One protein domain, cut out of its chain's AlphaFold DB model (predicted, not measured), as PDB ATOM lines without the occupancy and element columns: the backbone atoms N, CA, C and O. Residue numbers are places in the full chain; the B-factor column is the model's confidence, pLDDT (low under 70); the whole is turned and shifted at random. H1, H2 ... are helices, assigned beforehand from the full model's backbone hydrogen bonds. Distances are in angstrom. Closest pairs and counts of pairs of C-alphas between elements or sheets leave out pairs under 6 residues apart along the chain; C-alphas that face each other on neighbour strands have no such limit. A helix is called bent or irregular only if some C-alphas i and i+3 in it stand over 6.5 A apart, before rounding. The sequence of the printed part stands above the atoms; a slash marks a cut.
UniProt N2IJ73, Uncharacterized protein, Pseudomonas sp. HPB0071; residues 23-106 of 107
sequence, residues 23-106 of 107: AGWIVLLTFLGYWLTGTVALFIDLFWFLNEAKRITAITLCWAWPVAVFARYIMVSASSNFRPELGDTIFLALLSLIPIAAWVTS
ATOM      1  N   ALA A  23     -23.388  45.509 -54.624       87.19
ATOM      2  CA  ALA A  23     -23.604  45.524 -53.178       87.19
ATOM      3  C   ALA A  23     -23.769  44.111 -52.593       87.19
ATOM      4  O   ALA A  23     -23.230  43.825 -51.527       87.19
ATOM      5  N   GLY A  24     -24.454  43.206 -53.301       86.94
ATOM      6  CA  GLY A  24     -24.560  41.805 -52.897       86.94
ATOM      7  C   GLY A  24     -23.202  41.092 -52.869       86.94
ATOM      8  O   GLY A  24     -22.891  40.398 -51.899       86.94
ATOM      9  N   TRP A  25     -22.341  41.347 -53.859       89.88
ATOM     10  CA  TRP A  25     -20.962  40.846 -53.866       89.88
ATOM     11  C   TRP A  25     -20.115  41.405 -52.725       89.88
ATOM     12  O   TRP A  25     -19.362  40.647 -52.122       89.88
ATOM     13  N   ILE A  26     -20.260  42.688 -52.374       91.25
ATOM     14  CA  ILE A  26     -19.590  43.262 -51.194       91.25
ATOM     15  C   ILE A  26     -19.991  42.492 -49.939       91.25
ATOM     16  O   ILE A  26     -19.124  42.101 -49.162       91.25
ATOM     17  N   VAL A  27     -21.284  42.222 -49.753       91.75
ATOM     18  CA  VAL A  27     -21.785  41.479 -48.591       91.75
ATOM     19  C   VAL A  27     -21.228  40.054 -48.567       91.75
ATOM     20  O   VAL A  27     -20.777  39.598 -47.520       91.75
ATOM     21  N   LEU A  28     -21.198  39.366 -49.712       92.38
ATOM     22  CA  LEU A  28     -20.644  38.014 -49.826       92.38
ATOM     23  C   LEU A  28     -19.142  37.966 -49.545       92.38
ATOM     24  O   LEU A  28     -18.694  37.112 -48.784       92.38
ATOM     25  N   LEU A  29     -18.366  38.881 -50.129       93.56
ATOM     26  CA  LEU A  29     -16.923  38.972 -49.903       93.56
ATOM     27  C   LEU A  29     -16.609  39.343 -48.455       93.56
ATOM     28  O   LEU A  29     -15.707  38.761 -47.862       93.56
ATOM     29  N   THR A  30     -17.387  40.252 -47.867       93.62
ATOM     30  CA  THR A  30     -17.299  40.593 -46.441       93.62
ATOM     31  C   THR A  30     -17.565  39.362 -45.589       93.62
ATOM     32  O   THR A  30     -16.782  39.051 -44.696       93.62
ATOM     33  N   PHE A  31     -18.629  38.616 -45.892       93.19
ATOM     34  CA  PHE A  31     -18.932  37.384 -45.182       93.19
ATOM     35  C   PHE A  31     -17.781  36.398 -45.291       93.19
ATOM     36  O   PHE A  31     -17.191  36.066 -44.275       93.19
ATOM     37  N   LEU A  32     -17.385  36.006 -46.499       93.44
ATOM     38  CA  LEU A  32     -16.301  35.050 -46.708       93.44
ATOM     39  C   LEU A  32     -14.998  35.496 -46.038       93.44
ATOM     40  O   LEU A  32     -14.418  34.725 -45.280       93.44
ATOM     41  N   GLY A  33     -14.562  36.735 -46.267       91.69
ATOM     42  CA  GLY A  33     -13.293  37.253 -45.763       91.69
ATOM     43  C   GLY A  33     -13.219  37.257 -44.240       91.69
ATOM     44  O   GLY A  33     -12.285  36.695 -43.668       91.69
ATOM     45  N   TYR A  34     -14.213  37.832 -43.566       91.00
ATOM     46  CA  TYR A  34     -14.201  37.908 -42.107       91.00
ATOM     47  C   TYR A  34     -14.489  36.557 -41.449       91.00
ATOM     48  O   TYR A  34     -13.836  36.227 -40.462       91.00
ATOM     49  N   TRP A  35     -15.379  35.727 -42.002       90.31
ATOM     50  CA  TRP A  35     -15.626  34.396 -41.439       90.31
ATOM     51  C   TRP A  35     -14.400  33.490 -41.560       90.31
ATOM     52  O   TRP A  35     -14.033  32.838 -40.582       90.31
ATOM     53  N   LEU A  36     -13.729  33.485 -42.720       90.88
ATOM     54  CA  LEU A  36     -12.466  32.766 -42.908       90.88
ATOM     55  C   LEU A  36     -11.403  33.293 -41.946       90.88
ATOM     56  O   LEU A  36     -10.789  32.500 -41.244       90.88
ATOM     57  N   THR A  37     -11.237  34.613 -41.845       88.62
ATOM     58  CA  THR A  37     -10.240  35.225 -40.951       88.62
ATOM     59  C   THR A  37     -10.501  34.873 -39.486       88.62
ATOM     60  O   THR A  37      -9.586  34.444 -38.792       88.62
ATOM     61  N   GLY A  38     -11.747  34.991 -39.016       86.62
ATOM     62  CA  GLY A  38     -12.128  34.631 -37.648       86.62
ATOM     63  C   GLY A  38     -11.950  33.142 -37.358       86.62
ATOM     64  O   GLY A  38     -11.465  32.781 -36.293       86.62
ATOM     65  N   THR A  39     -12.281  32.280 -38.323       88.00
ATOM     66  CA  THR A  39     -12.093  30.829 -38.195       88.00
ATOM     67  C   THR A  39     -10.612  30.475 -38.143       88.00
ATOM     68  O   THR A  39     -10.184  29.771 -37.238       88.00
ATOM     69  N   VAL A  40      -9.804  30.995 -39.070       86.94
ATOM     70  CA  VAL A  40      -8.354  30.772 -39.084       86.94
ATOM     71  C   VAL A  40      -7.722  31.279 -37.790       86.94
ATOM     72  O   VAL A  40      -6.893  30.577 -37.226       86.94
ATOM     73  N   ALA A  41      -8.157  32.429 -37.273       84.38
ATOM     74  CA  ALA A  41      -7.660  32.999 -36.024       84.38
ATOM     75  C   ALA A  41      -7.975  32.173 -34.759       84.38
ATOM     76  O   ALA A  41      -7.381  32.430 -33.714       84.38
ATOM     77  N   LEU A  42      -8.893  31.200 -34.825       79.69
ATOM     78  CA  LEU A  42      -9.094  30.235 -33.737       79.69
ATOM     79  C   LEU A  42      -8.070  29.104 -33.746       79.69
ATOM     80  O   LEU A  42      -7.715  28.592 -32.688       79.69
ATOM     81  N   PHE A  43      -7.656  28.668 -34.935       81.19
ATOM     82  CA  PHE A  43      -6.778  27.508 -35.107       81.19
ATOM     83  C   PHE A  43      -5.308  27.899 -35.247       81.19
ATOM     84  O   PHE A  43      -4.418  27.110 -34.944       81.19
ATOM     85  N   ILE A  44      -5.058  29.114 -35.723       81.75
ATOM     86  CA  ILE A  44      -3.745  29.700 -35.941       81.75
ATOM     87  C   ILE A  44      -3.710  30.988 -35.131       81.75
ATOM     88  O   ILE A  44      -4.667  31.759 -35.163       81.75
ATOM     89  N   ASP A  45      -2.601  31.244 -34.440       72.81
ATOM     90  CA  ASP A  45      -2.404  32.452 -33.630       72.81
ATOM     91  C   ASP A  45      -2.149  33.675 -34.540       72.81
ATOM     92  O   ASP A  45      -1.098  34.310 -34.538       72.81
ATOM     93  N   LEU A  46      -3.128  33.989 -35.394       67.88
ATOM     94  CA  LEU A  46      -3.082  35.054 -36.400       67.88
ATOM     95  C   LEU A  46      -2.937  36.441 -35.749       67.88
ATOM     96  O   LEU A  46      -2.440  37.381 -36.363       67.88
ATOM     97  N   PHE A  47      -3.355  36.542 -34.487       71.25
ATOM     98  CA  PHE A  47      -3.349  37.747 -33.668       71.25
ATOM     99  C   PHE A  47      -2.402  37.631 -32.466       71.25
ATOM    100  O   PHE A  47      -2.660  38.234 -31.429       71.25
ATOM    101  N   TRP A  48      -1.313  36.864 -32.588       72.38
ATOM    102  CA  TRP A  48      -0.353  36.620 -31.497       72.38
ATOM    103  C   TRP A  48       0.248  37.900 -30.884       72.38
ATOM    104  O   TRP A  48       0.670  37.900 -29.731       72.38
ATOM    105  N   PHE A  49       0.279  39.001 -31.640       75.62
ATOM    106  CA  PHE A  49       0.759  40.315 -31.196       75.62
ATOM    107  C   PHE A  49      -0.281  41.110 -30.380       75.62
ATOM    108  O   PHE A  49       0.045  42.152 -29.810       75.62
ATOM    109  N   LEU A  50      -1.539  40.653 -30.322       76.19
ATOM    110  CA  LEU A  50      -2.594  41.245 -29.502       76.19
ATOM    111  C   LEU A  50      -2.636  40.582 -28.121       76.19
ATOM    112  O   LEU A  50      -2.412  39.383 -27.978       76.19
ATOM    113  N   ASN A  51      -3.006  41.351 -27.094       83.62
ATOM    114  CA  ASN A  51      -3.342  40.754 -25.803       83.62
ATOM    115  C   ASN A  51      -4.608  39.879 -25.918       83.62
ATOM    116  O   ASN A  51      -5.412  40.028 -26.842       83.62
ATOM    117  N   GLU A  52      -4.808  38.978 -24.957       82.00
ATOM    118  CA  GLU A  52      -5.889  37.985 -25.005       82.00
ATOM    119  C   GLU A  52      -7.287  38.612 -25.154       82.00
ATOM    120  O   GLU A  52      -8.089  38.163 -25.974       82.00
ATOM    121  N   ALA A  53      -7.554  39.712 -24.443       84.00
ATOM    122  CA  ALA A  53      -8.824  40.434 -24.532       84.00
ATOM    123  C   ALA A  53      -9.069  41.036 -25.933       84.00
ATOM    124  O   ALA A  53     -10.167  40.918 -26.489       84.00
ATOM    125  N   LYS A  54      -8.043  41.647 -26.543       81.31
ATOM    126  CA  LYS A  54      -8.106  42.189 -27.908       81.31
ATOM    127  C   LYS A  54      -8.255  41.072 -28.942       81.31
ATOM    128  O   LYS A  54      -9.024  41.240 -29.884       81.31
ATOM    129  N   ARG A  55      -7.603  39.920 -28.745       81.50
ATOM    130  CA  ARG A  55      -7.742  38.740 -29.614       81.50
ATOM    131  C   ARG A  55      -9.176  38.210 -29.629       81.50
ATOM    132  O   ARG A  55      -9.745  38.040 -30.703       81.50
ATOM    133  N   ILE A  56      -9.787  38.011 -28.458       84.38
ATOM    134  CA  ILE A  56     -11.189  37.560 -28.352       84.38
ATOM    135  C   ILE A  56     -12.128  38.567 -29.027       84.38
ATOM    136  O   ILE A  56     -13.029  38.179 -29.774       84.38
ATOM    137  N   THR A  57     -11.889  39.863 -28.817       85.06
ATOM    138  CA  THR A  57     -12.677  40.934 -29.443       85.06
ATOM    139  C   THR A  57     -12.556  40.903 -30.968       85.06
ATOM    140  O   THR A  57     -13.568  40.974 -31.662       85.06
ATOM    141  N   ALA A  58     -11.343  40.738 -31.505       83.69
ATOM    142  CA  ALA A  58     -11.101  40.652 -32.944       83.69
ATOM    143  C   ALA A  58     -11.814  39.447 -33.578       83.69
ATOM    144  O   ALA A  58     -12.520  39.610 -34.571       83.69
ATOM    145  N   ILE A  59     -11.717  38.262 -32.967       84.94
ATOM    146  CA  ILE A  59     -12.404  37.048 -33.443       84.94
ATOM    147  C   ILE A  59     -13.929  37.224 -33.390       84.94
ATOM    148  O   ILE A  59     -14.631  36.887 -34.342       84.94
ATOM    149  N   THR A  60     -14.450  37.814 -32.313       87.94
ATOM    150  CA  THR A  60     -15.891  38.077 -32.175       87.94
ATOM    151  C   THR A  60     -16.383  39.041 -33.256       87.94
ATOM    152  O   THR A  60     -17.426  38.809 -33.869       87.94
ATOM    153  N   LEU A  61     -15.614  40.096 -33.545       88.06
ATOM    154  CA  LEU A  61     -15.917  41.041 -34.620       88.06
ATOM    155  C   LEU A  61     -15.895  40.367 -35.998       88.06
ATOM    156  O   LEU A  61     -16.813  40.596 -36.779       88.06
ATOM    157  N   CYS A  62     -14.930  39.485 -36.278       88.50
ATOM    158  CA  CYS A  62     -14.893  38.704 -37.522       88.50
ATOM    159  C   CYS A  62     -16.186  37.920 -37.784       88.50
ATOM    160  O   CYS A  62     -16.612  37.759 -38.925       88.50
ATOM    161  N   TRP A  63     -16.828  37.407 -36.740       88.19
ATOM    162  CA  TRP A  63     -18.049  36.625 -36.904       88.19
ATOM    163  C   TRP A  63     -19.317  37.469 -36.893       88.19
ATOM    164  O   TRP A  63     -20.224  37.221 -37.687       88.19
ATOM    165  N   ALA A  64     -19.387  38.474 -36.021       90.94
ATOM    166  CA  ALA A  64     -20.579  39.297 -35.858       90.94
ATOM    167  C   ALA A  64     -20.723  40.362 -36.958       90.94
ATOM    168  O   ALA A  64     -21.838  40.660 -37.393       90.94
ATOM    169  N   TRP A  65     -19.615  40.936 -37.437       93.06
ATOM    170  CA  TRP A  65     -19.661  42.076 -38.354       93.06
ATOM    171  C   TRP A  65     -20.299  41.767 -39.713       93.06
ATOM    172  O   TRP A  65     -21.137  42.553 -40.166       93.06
ATOM    173  N   PRO A  66     -20.017  40.618 -40.358       91.62
ATOM    174  CA  PRO A  66     -20.694  40.259 -41.598       91.62
ATOM    175  C   PRO A  66     -22.211  40.171 -41.477       91.62
ATOM    176  O   PRO A  66     -22.921  40.500 -42.425       91.62
ATOM    177  N   VAL A  67     -22.717  39.769 -40.307       91.88
ATOM    178  CA  VAL A  67     -24.159  39.718 -40.037       91.88
ATOM    179  C   VAL A  67     -24.744  41.129 -40.007       91.88
ATOM    180  O   VAL A  67     -25.807  41.357 -40.581       91.88
ATOM    181  N   ALA A  68     -24.037  42.095 -39.414       91.38
ATOM    182  CA  ALA A  68     -24.454  43.497 -39.408       91.38
ATOM    183  C   ALA A  68     -24.469  44.102 -40.824       91.38
ATOM    184  O   ALA A  68     -25.436  44.764 -41.207       91.38
ATOM    185  N   VAL A  69     -23.437  43.827 -41.629       92.06
ATOM    186  CA  VAL A  69     -23.365  44.266 -43.034       92.06
ATOM    187  C   VAL A  69     -24.495  43.643 -43.860       92.06
ATOM    188  O   VAL A  69     -25.173  44.347 -44.610       92.06
ATOM    189  N   PHE A  70     -24.763  42.347 -43.676       90.19
ATOM    190  CA  PHE A  70     -25.874  41.655 -44.326       90.19
ATOM    191  C   PHE A  70     -27.235  42.237 -43.922       90.19
ATOM    192  O   PHE A  70     -28.054  42.549 -44.786       90.19
ATOM    193  N   ALA A  71     -27.472  42.455 -42.626       89.56
ATOM    194  CA  ALA A  71     -28.706  43.062 -42.134       89.56
ATOM    195  C   ALA A  71     -28.922  44.456 -42.739       89.56
ATOM    196  O   ALA A  71     -30.018  44.775 -43.202       89.56
ATOM    197  N   ARG A  72     -27.862  45.270 -42.814       87.69
ATOM    198  CA  ARG A  72     -27.941  46.597 -43.427       87.69
ATOM    199  C   ARG A  72     -28.246  46.525 -44.920       87.69
ATOM    200  O   ARG A  72     -29.070  47.305 -45.392       87.69
ATOM    201  N   TYR A  73     -27.644  45.583 -45.642       87.81
ATOM    202  CA  TYR A  73     -27.956  45.340 -47.049       87.81
ATOM    203  C   TYR A  73     -29.436  45.011 -47.258       87.81
ATOM    204  O   TYR A  73     -30.049  45.592 -48.150       87.81
ATOM    205  N   ILE A  74     -30.030  44.157 -46.416       84.25
ATOM    206  CA  ILE A  74     -31.469  43.861 -46.471       84.25
ATOM    207  C   ILE A  74     -32.297  45.123 -46.228       84.25
ATOM    208  O   ILE A  74     -33.193  45.410 -47.016       84.25
ATOM    209  N   MET A  75     -31.991  45.897 -45.181       82.62
ATOM    210  CA  MET A  75     -32.758  47.104 -44.840       82.62
ATOM    211  C   MET A  75     -32.762  48.134 -45.973       82.62
ATOM    212  O   MET A  75     -33.808  48.686 -46.295       82.62
ATOM    213  N   VAL A  76     -31.599  48.383 -46.576       77.62
ATOM    214  CA  VAL A  76     -31.436  49.389 -47.636       77.62
ATOM    215  C   VAL A  76     -31.985  48.881 -48.974       77.62
ATOM    216  O   VAL A  76     -32.644  49.612 -49.713       77.62
ATOM    217  N   SER A  77     -31.788  47.597 -49.272       72.44
ATOM    218  CA  SER A  77     -32.255  46.995 -50.524       72.44
ATOM    219  C   SER A  77     -33.760  46.718 -50.529       72.44
ATOM    220  O   SER A  77     -34.375  46.718 -51.595       72.44
ATOM    221  N   ALA A  78     -34.384  46.519 -49.363       68.62
ATOM    222  CA  ALA A  78     -35.831  46.348 -49.250       68.62
ATOM    223  C   ALA A  78     -36.592  47.595 -49.726       68.62
ATOM    224  O   ALA A  78     -37.602  47.464 -50.414       68.62
ATOM    225  N   SER A  79     -36.084  48.800 -49.440       65.44
ATOM    226  CA  SER A  79     -36.694  50.057 -49.900       65.44
ATOM    227  C   SER A  79     -36.547  50.314 -51.404       65.44
ATOM    228  O   SER A  79     -37.363  51.032 -51.974       65.44
ATOM    229  N   SER A  80     -35.552  49.718 -52.068       62.12
ATOM    230  CA  SER A  80     -35.222  49.966 -53.482       62.12
ATOM    231  C   SER A  80     -35.520  48.780 -54.413       62.12
ATOM    232  O   SER A  80     -35.017  48.720 -55.536       62.12
ATOM    233  N   ASN A  81     -36.342  47.812 -53.979       68.31
ATOM    234  CA  ASN A  81     -36.601  46.557 -54.711       68.31
ATOM    235  C   ASN A  81     -35.312  45.819 -55.122       68.31
ATOM    236  O   ASN A  81     -35.247  45.193 -56.184       68.31
ATOM    237  N   PHE A  82     -34.283  45.899 -54.282       66.19
ATOM    238  CA  PHE A  82     -32.990  45.255 -54.467       66.19
ATOM    239  C   PHE A  82     -32.260  45.638 -55.761       66.19
ATOM    240  O   PHE A  82     -31.517  44.843 -56.342       66.19
ATOM    241  N   ARG A  83     -32.432  46.893 -56.181       64.50
ATOM    242  CA  ARG A  83     -31.545  47.588 -57.116       64.50
ATOM    243  C   ARG A  83     -30.756  48.637 -56.331       64.50
ATOM    244  O   ARG A  83     -31.137  49.803 -56.356       64.50
ATOM    245  N   PRO A  84     -29.723  48.219 -55.581       64.25
ATOM    246  CA  PRO A  84     -28.962  49.130 -54.743       64.25
ATOM    247  C   PRO A  84     -28.328  50.214 -55.611       64.25
ATOM    248  O   PRO A  84     -27.718  49.919 -56.644       64.25
ATOM    249  N   GLU A  85     -28.496  51.464 -55.195       76.25
ATOM    250  CA  GLU A  85     -27.875  52.594 -55.867       76.25
ATOM    251  C   GLU A  85     -26.360  52.592 -55.605       76.25
ATOM    252  O   GLU A  85     -25.838  51.896 -54.722       76.25
ATOM    253  N   LEU A  86     -25.614  53.384 -56.381       80.94
ATOM    254  CA  LEU A  86     -24.166  53.505 -56.203       80.94
ATOM    255  C   LEU A  86     -23.818  53.962 -54.771       80.94
ATOM    256  O   LEU A  86     -22.872  53.451 -54.175       80.94
ATOM    257  N   GLY A  87     -24.618  54.872 -54.201       83.38
ATOM    258  CA  GLY A  87     -24.445  55.368 -52.832       83.38
ATOM    259  C   GLY A  87     -24.559  54.269 -51.773       83.38
ATOM    260  O   GLY A  87     -23.704  54.178 -50.895       83.38
ATOM    261  N   ASP A  88     -25.544  53.378 -51.902       82.62
ATOM    262  CA  ASP A  88     -25.733  52.246 -50.984       82.62
ATOM    263  C   ASP A  88     -24.566  51.262 -51.053       82.62
ATOM    264  O   ASP A  88     -24.103  50.741 -50.038       82.62
ATOM    265  N   THR A  89     -24.063  51.036 -52.267       86.00
ATOM    266  CA  THR A  89     -22.911  50.168 -52.528       86.00
ATOM    267  C   THR A  89     -21.651  50.726 -51.865       86.00
ATOM    268  O   THR A  89     -20.947  49.995 -51.169       86.00
ATOM    269  N   ILE A  90     -21.389  52.031 -52.021       89.19
ATOM    270  CA  ILE A  90     -20.262  52.719 -51.375       89.19
ATOM    271  C   ILE A  90     -20.410  52.676 -49.852       89.19
ATOM    272  O   ILE A  90     -19.454  52.348 -49.152       89.19
ATOM    273  N   PHE A  91     -21.605  52.955 -49.327       89.31
ATOM    274  CA  PHE A  91     -21.862  52.904 -47.891       89.31
ATOM    275  C   PHE A  91     -21.602  51.507 -47.316       89.31
ATOM    276  O   PHE A  91     -20.939  51.379 -46.290       89.31
ATOM    277  N   LEU A  92     -22.073  50.452 -47.987       89.75
ATOM    278  CA  LEU A  92     -21.821  49.070 -47.575       89.75
ATOM    279  C   LEU A  92     -20.338  48.704 -47.658       89.75
ATOM    280  O   LEU A  92     -19.844  48.032 -46.755       89.75
ATOM    281  N   ALA A  93     -19.613  49.167 -48.682       89.75
ATOM    282  CA  ALA A  93     -18.165  48.981 -48.764       89.75
ATOM    283  C   ALA A  93     -17.461  49.624 -47.561       89.75
ATOM    284  O   ALA A  93     -16.699  48.958 -46.866       89.75
ATOM    285  N   LEU A  94     -17.773  50.889 -47.264       91.62
ATOM    286  CA  LEU A  94     -17.200  51.611 -46.126       91.62
ATOM    287  C   LEU A  94     -17.542  50.935 -44.794       91.62
ATOM    288  O   LEU A  94     -16.657  50.727 -43.969       91.62
ATOM    289  N   LEU A  95     -18.798  50.523 -44.608       91.75
ATOM    290  CA  LEU A  95     -19.246  49.790 -43.423       91.75
ATOM    291  C   LEU A  95     -18.477  48.471 -43.246       91.75
ATOM    292  O   LEU A  95     -18.124  48.098 -42.128       91.75
ATOM    293  N   SER A  96     -18.181  47.782 -44.346       90.12
ATOM    294  CA  SER A  96     -17.426  46.522 -44.346       90.12
ATOM    295  C   SER A  96     -15.952  46.711 -43.979       90.12
ATOM    296  O   SER A  96     -15.317  45.772 -43.506       90.12
ATOM    297  N   LEU A  97     -15.405  47.917 -44.150       90.44
ATOM    298  CA  LEU A  97     -14.016  48.251 -43.825       90.44
ATOM    299  C   LEU A  97     -13.813  48.707 -42.371       90.44
ATOM    300  O   LEU A  97     -12.671  48.784 -41.926       90.44
ATOM    301  N   ILE A  98     -14.880  48.990 -41.614       87.06
ATOM    302  CA  ILE A  98     -14.775  49.520 -40.241       87.06
ATOM    303  C   ILE A  98     -13.932  48.629 -39.310       87.06
ATOM    304  O   ILE A  98     -13.056  49.176 -38.641       87.06
ATOM    305  N   PRO A  99     -14.109  47.295 -39.254       83.12
ATOM    306  CA  PRO A  99     -13.287  46.457 -38.381       83.12
ATOM    307  C   PRO A  99     -11.810  46.468 -38.775       83.12
ATOM    308  O   PRO A  99     -10.951  46.516 -37.901       83.12
ATOM    309  N   ILE A 100     -11.508  46.497 -40.078       81.19
ATOM    310  CA  ILE A 100     -10.133  46.635 -40.578       81.19
ATOM    311  C   ILE A 100      -9.538  47.970 -40.117       81.19
ATOM    312  O   ILE A 100      -8.438  47.993 -39.573       81.19
ATOM    313  N   ALA A 101     -10.267  49.077 -40.276       77.31
ATOM    314  CA  ALA A 101      -9.813  50.398 -39.838       77.31
ATOM    315  C   ALA A 101      -9.615  50.468 -38.313       77.31
ATOM    316  O   ALA A 101      -8.631  51.039 -37.835       77.31
ATOM    317  N   ALA A 102     -10.513  49.845 -37.546       73.56
ATOM    318  CA  ALA A 102     -10.391  49.738 -36.100       73.56
ATOM    319  C   ALA A 102      -9.145  48.934 -35.705       73.56
ATOM    320  O   ALA A 102      -8.444  49.324 -34.780       73.56
ATOM    321  N   TRP A 103      -8.811  47.857 -36.418       70.50
ATOM    322  CA  TRP A 103      -7.590  47.094 -36.148       70.50
ATOM    323  C   TRP A 103      -6.318  47.849 -36.511       70.50
ATOM    324  O   TRP A 103      -5.405  47.878 -35.695       70.50
ATOM    325  N   VAL A 104      -6.267  48.489 -37.683       67.06
ATOM    326  CA  VAL A 104      -5.085  49.246 -38.133       67.06
ATOM    327  C   VAL A 104      -4.747  50.388 -37.173       67.06
ATOM    328  O   VAL A 104      -3.577  50.699 -36.995       67.06
ATOM    329  N   THR A 105      -5.749  50.991 -36.532       68.31
ATOM    330  CA  THR A 105      -5.559  52.093 -35.570       68.31
ATOM    331  C   THR A 105      -5.403  51.643 -34.113       68.31
ATOM    332  O   THR A 105      -5.086  52.462 -33.257       68.31
ATOM    333  N   SER A 106      -5.635  50.359 -33.810       58.12
ATOM    334  CA  SER A 106      -5.488  49.775 -32.462       58.12
ATOM    335  C   SER A 106      -4.101  49.171 -32.189       58.12
ATOM    336  O   SER A 106      -3.876  48.651 -31.081       58.12
TER     337      SER A 106
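Overview. This is residues 23 to 106 of the 107 residues of an uncharacterized protein of Pseudomonas sp. HPB0071 (UniProt N2IJ73). Three helices make an elongated up-and-down bundle, each running against the one before it: the longest, H2, runs along the length, and H1 and H3 pack on it, meeting each other near one end of the bundle and spreading apart toward the other. Their centres make a triangle. The printed part has 84 residues, with three named helices in the order H1, H2, H3 and no named strand; the class is all helix. It is only just compact, close to loose, with a radius of gyration of the C-alphas of 14.1 A, and spans 44 by 23 by 15 A.

Arrangement. H2, residues 52 to 79, has a kink of 33 degrees near residue 63. It forms a helical hairpin with H1, residues 23 to 43; they touch, closest at the C-alphas of Tyr 34 and Cys 62, 4.7 A apart, and run opposite ways at a shallow tilt of 17 degrees. H2 forms a second helical hairpin with H3, residues 86 to 105; they touch, closest at the C-alphas of Val 69 and Ser 96, 6.5 A apart, opposite ways at a shallow tilt of 7 degrees. H1 touches H3 with residues 23 to 30 alone, and H3 touches H1 with residues 88 to 96 alone; the closest C-alphas, of Ala 23 and Thr 89, are 4.7 A apart, and the helices run the same way at a shallow tilt of 21 degrees. Pairs of O i and N i+4 within hydrogen-bond range are 16 of 17 in H1, 21 of 24 in H2 and 14 of 16 in H3.

Along the chain. H2 measures 41.4 A from C-alpha 52 at (-5.889, 37.985, -25.005) to C-alpha 79. It is neither bent nor irregular, but only just: C-alphas 63 and 66 are 6.5 A apart. H1 measures 30.6 A and begins at C-alpha 23 at (-23.604, 45.524, -53.178). H3 measures 27.8 A and ends at C-alpha 105 at (-5.559, 52.093, -35.570); it is irregular, with C-alphas 96 and 99 7.3 A apart, and has a kink of 41 degrees near residue 99.

Size, cuts and confidence. The two C-alphas farthest apart, of Phe 49 and Asn 81, are 44.6 A apart. The printed part has no cut, and both links are short. Mean pLDDT of the printed part is 83.0; residue 46, residues 78 to 84 and residues 104 to 106 are under 70.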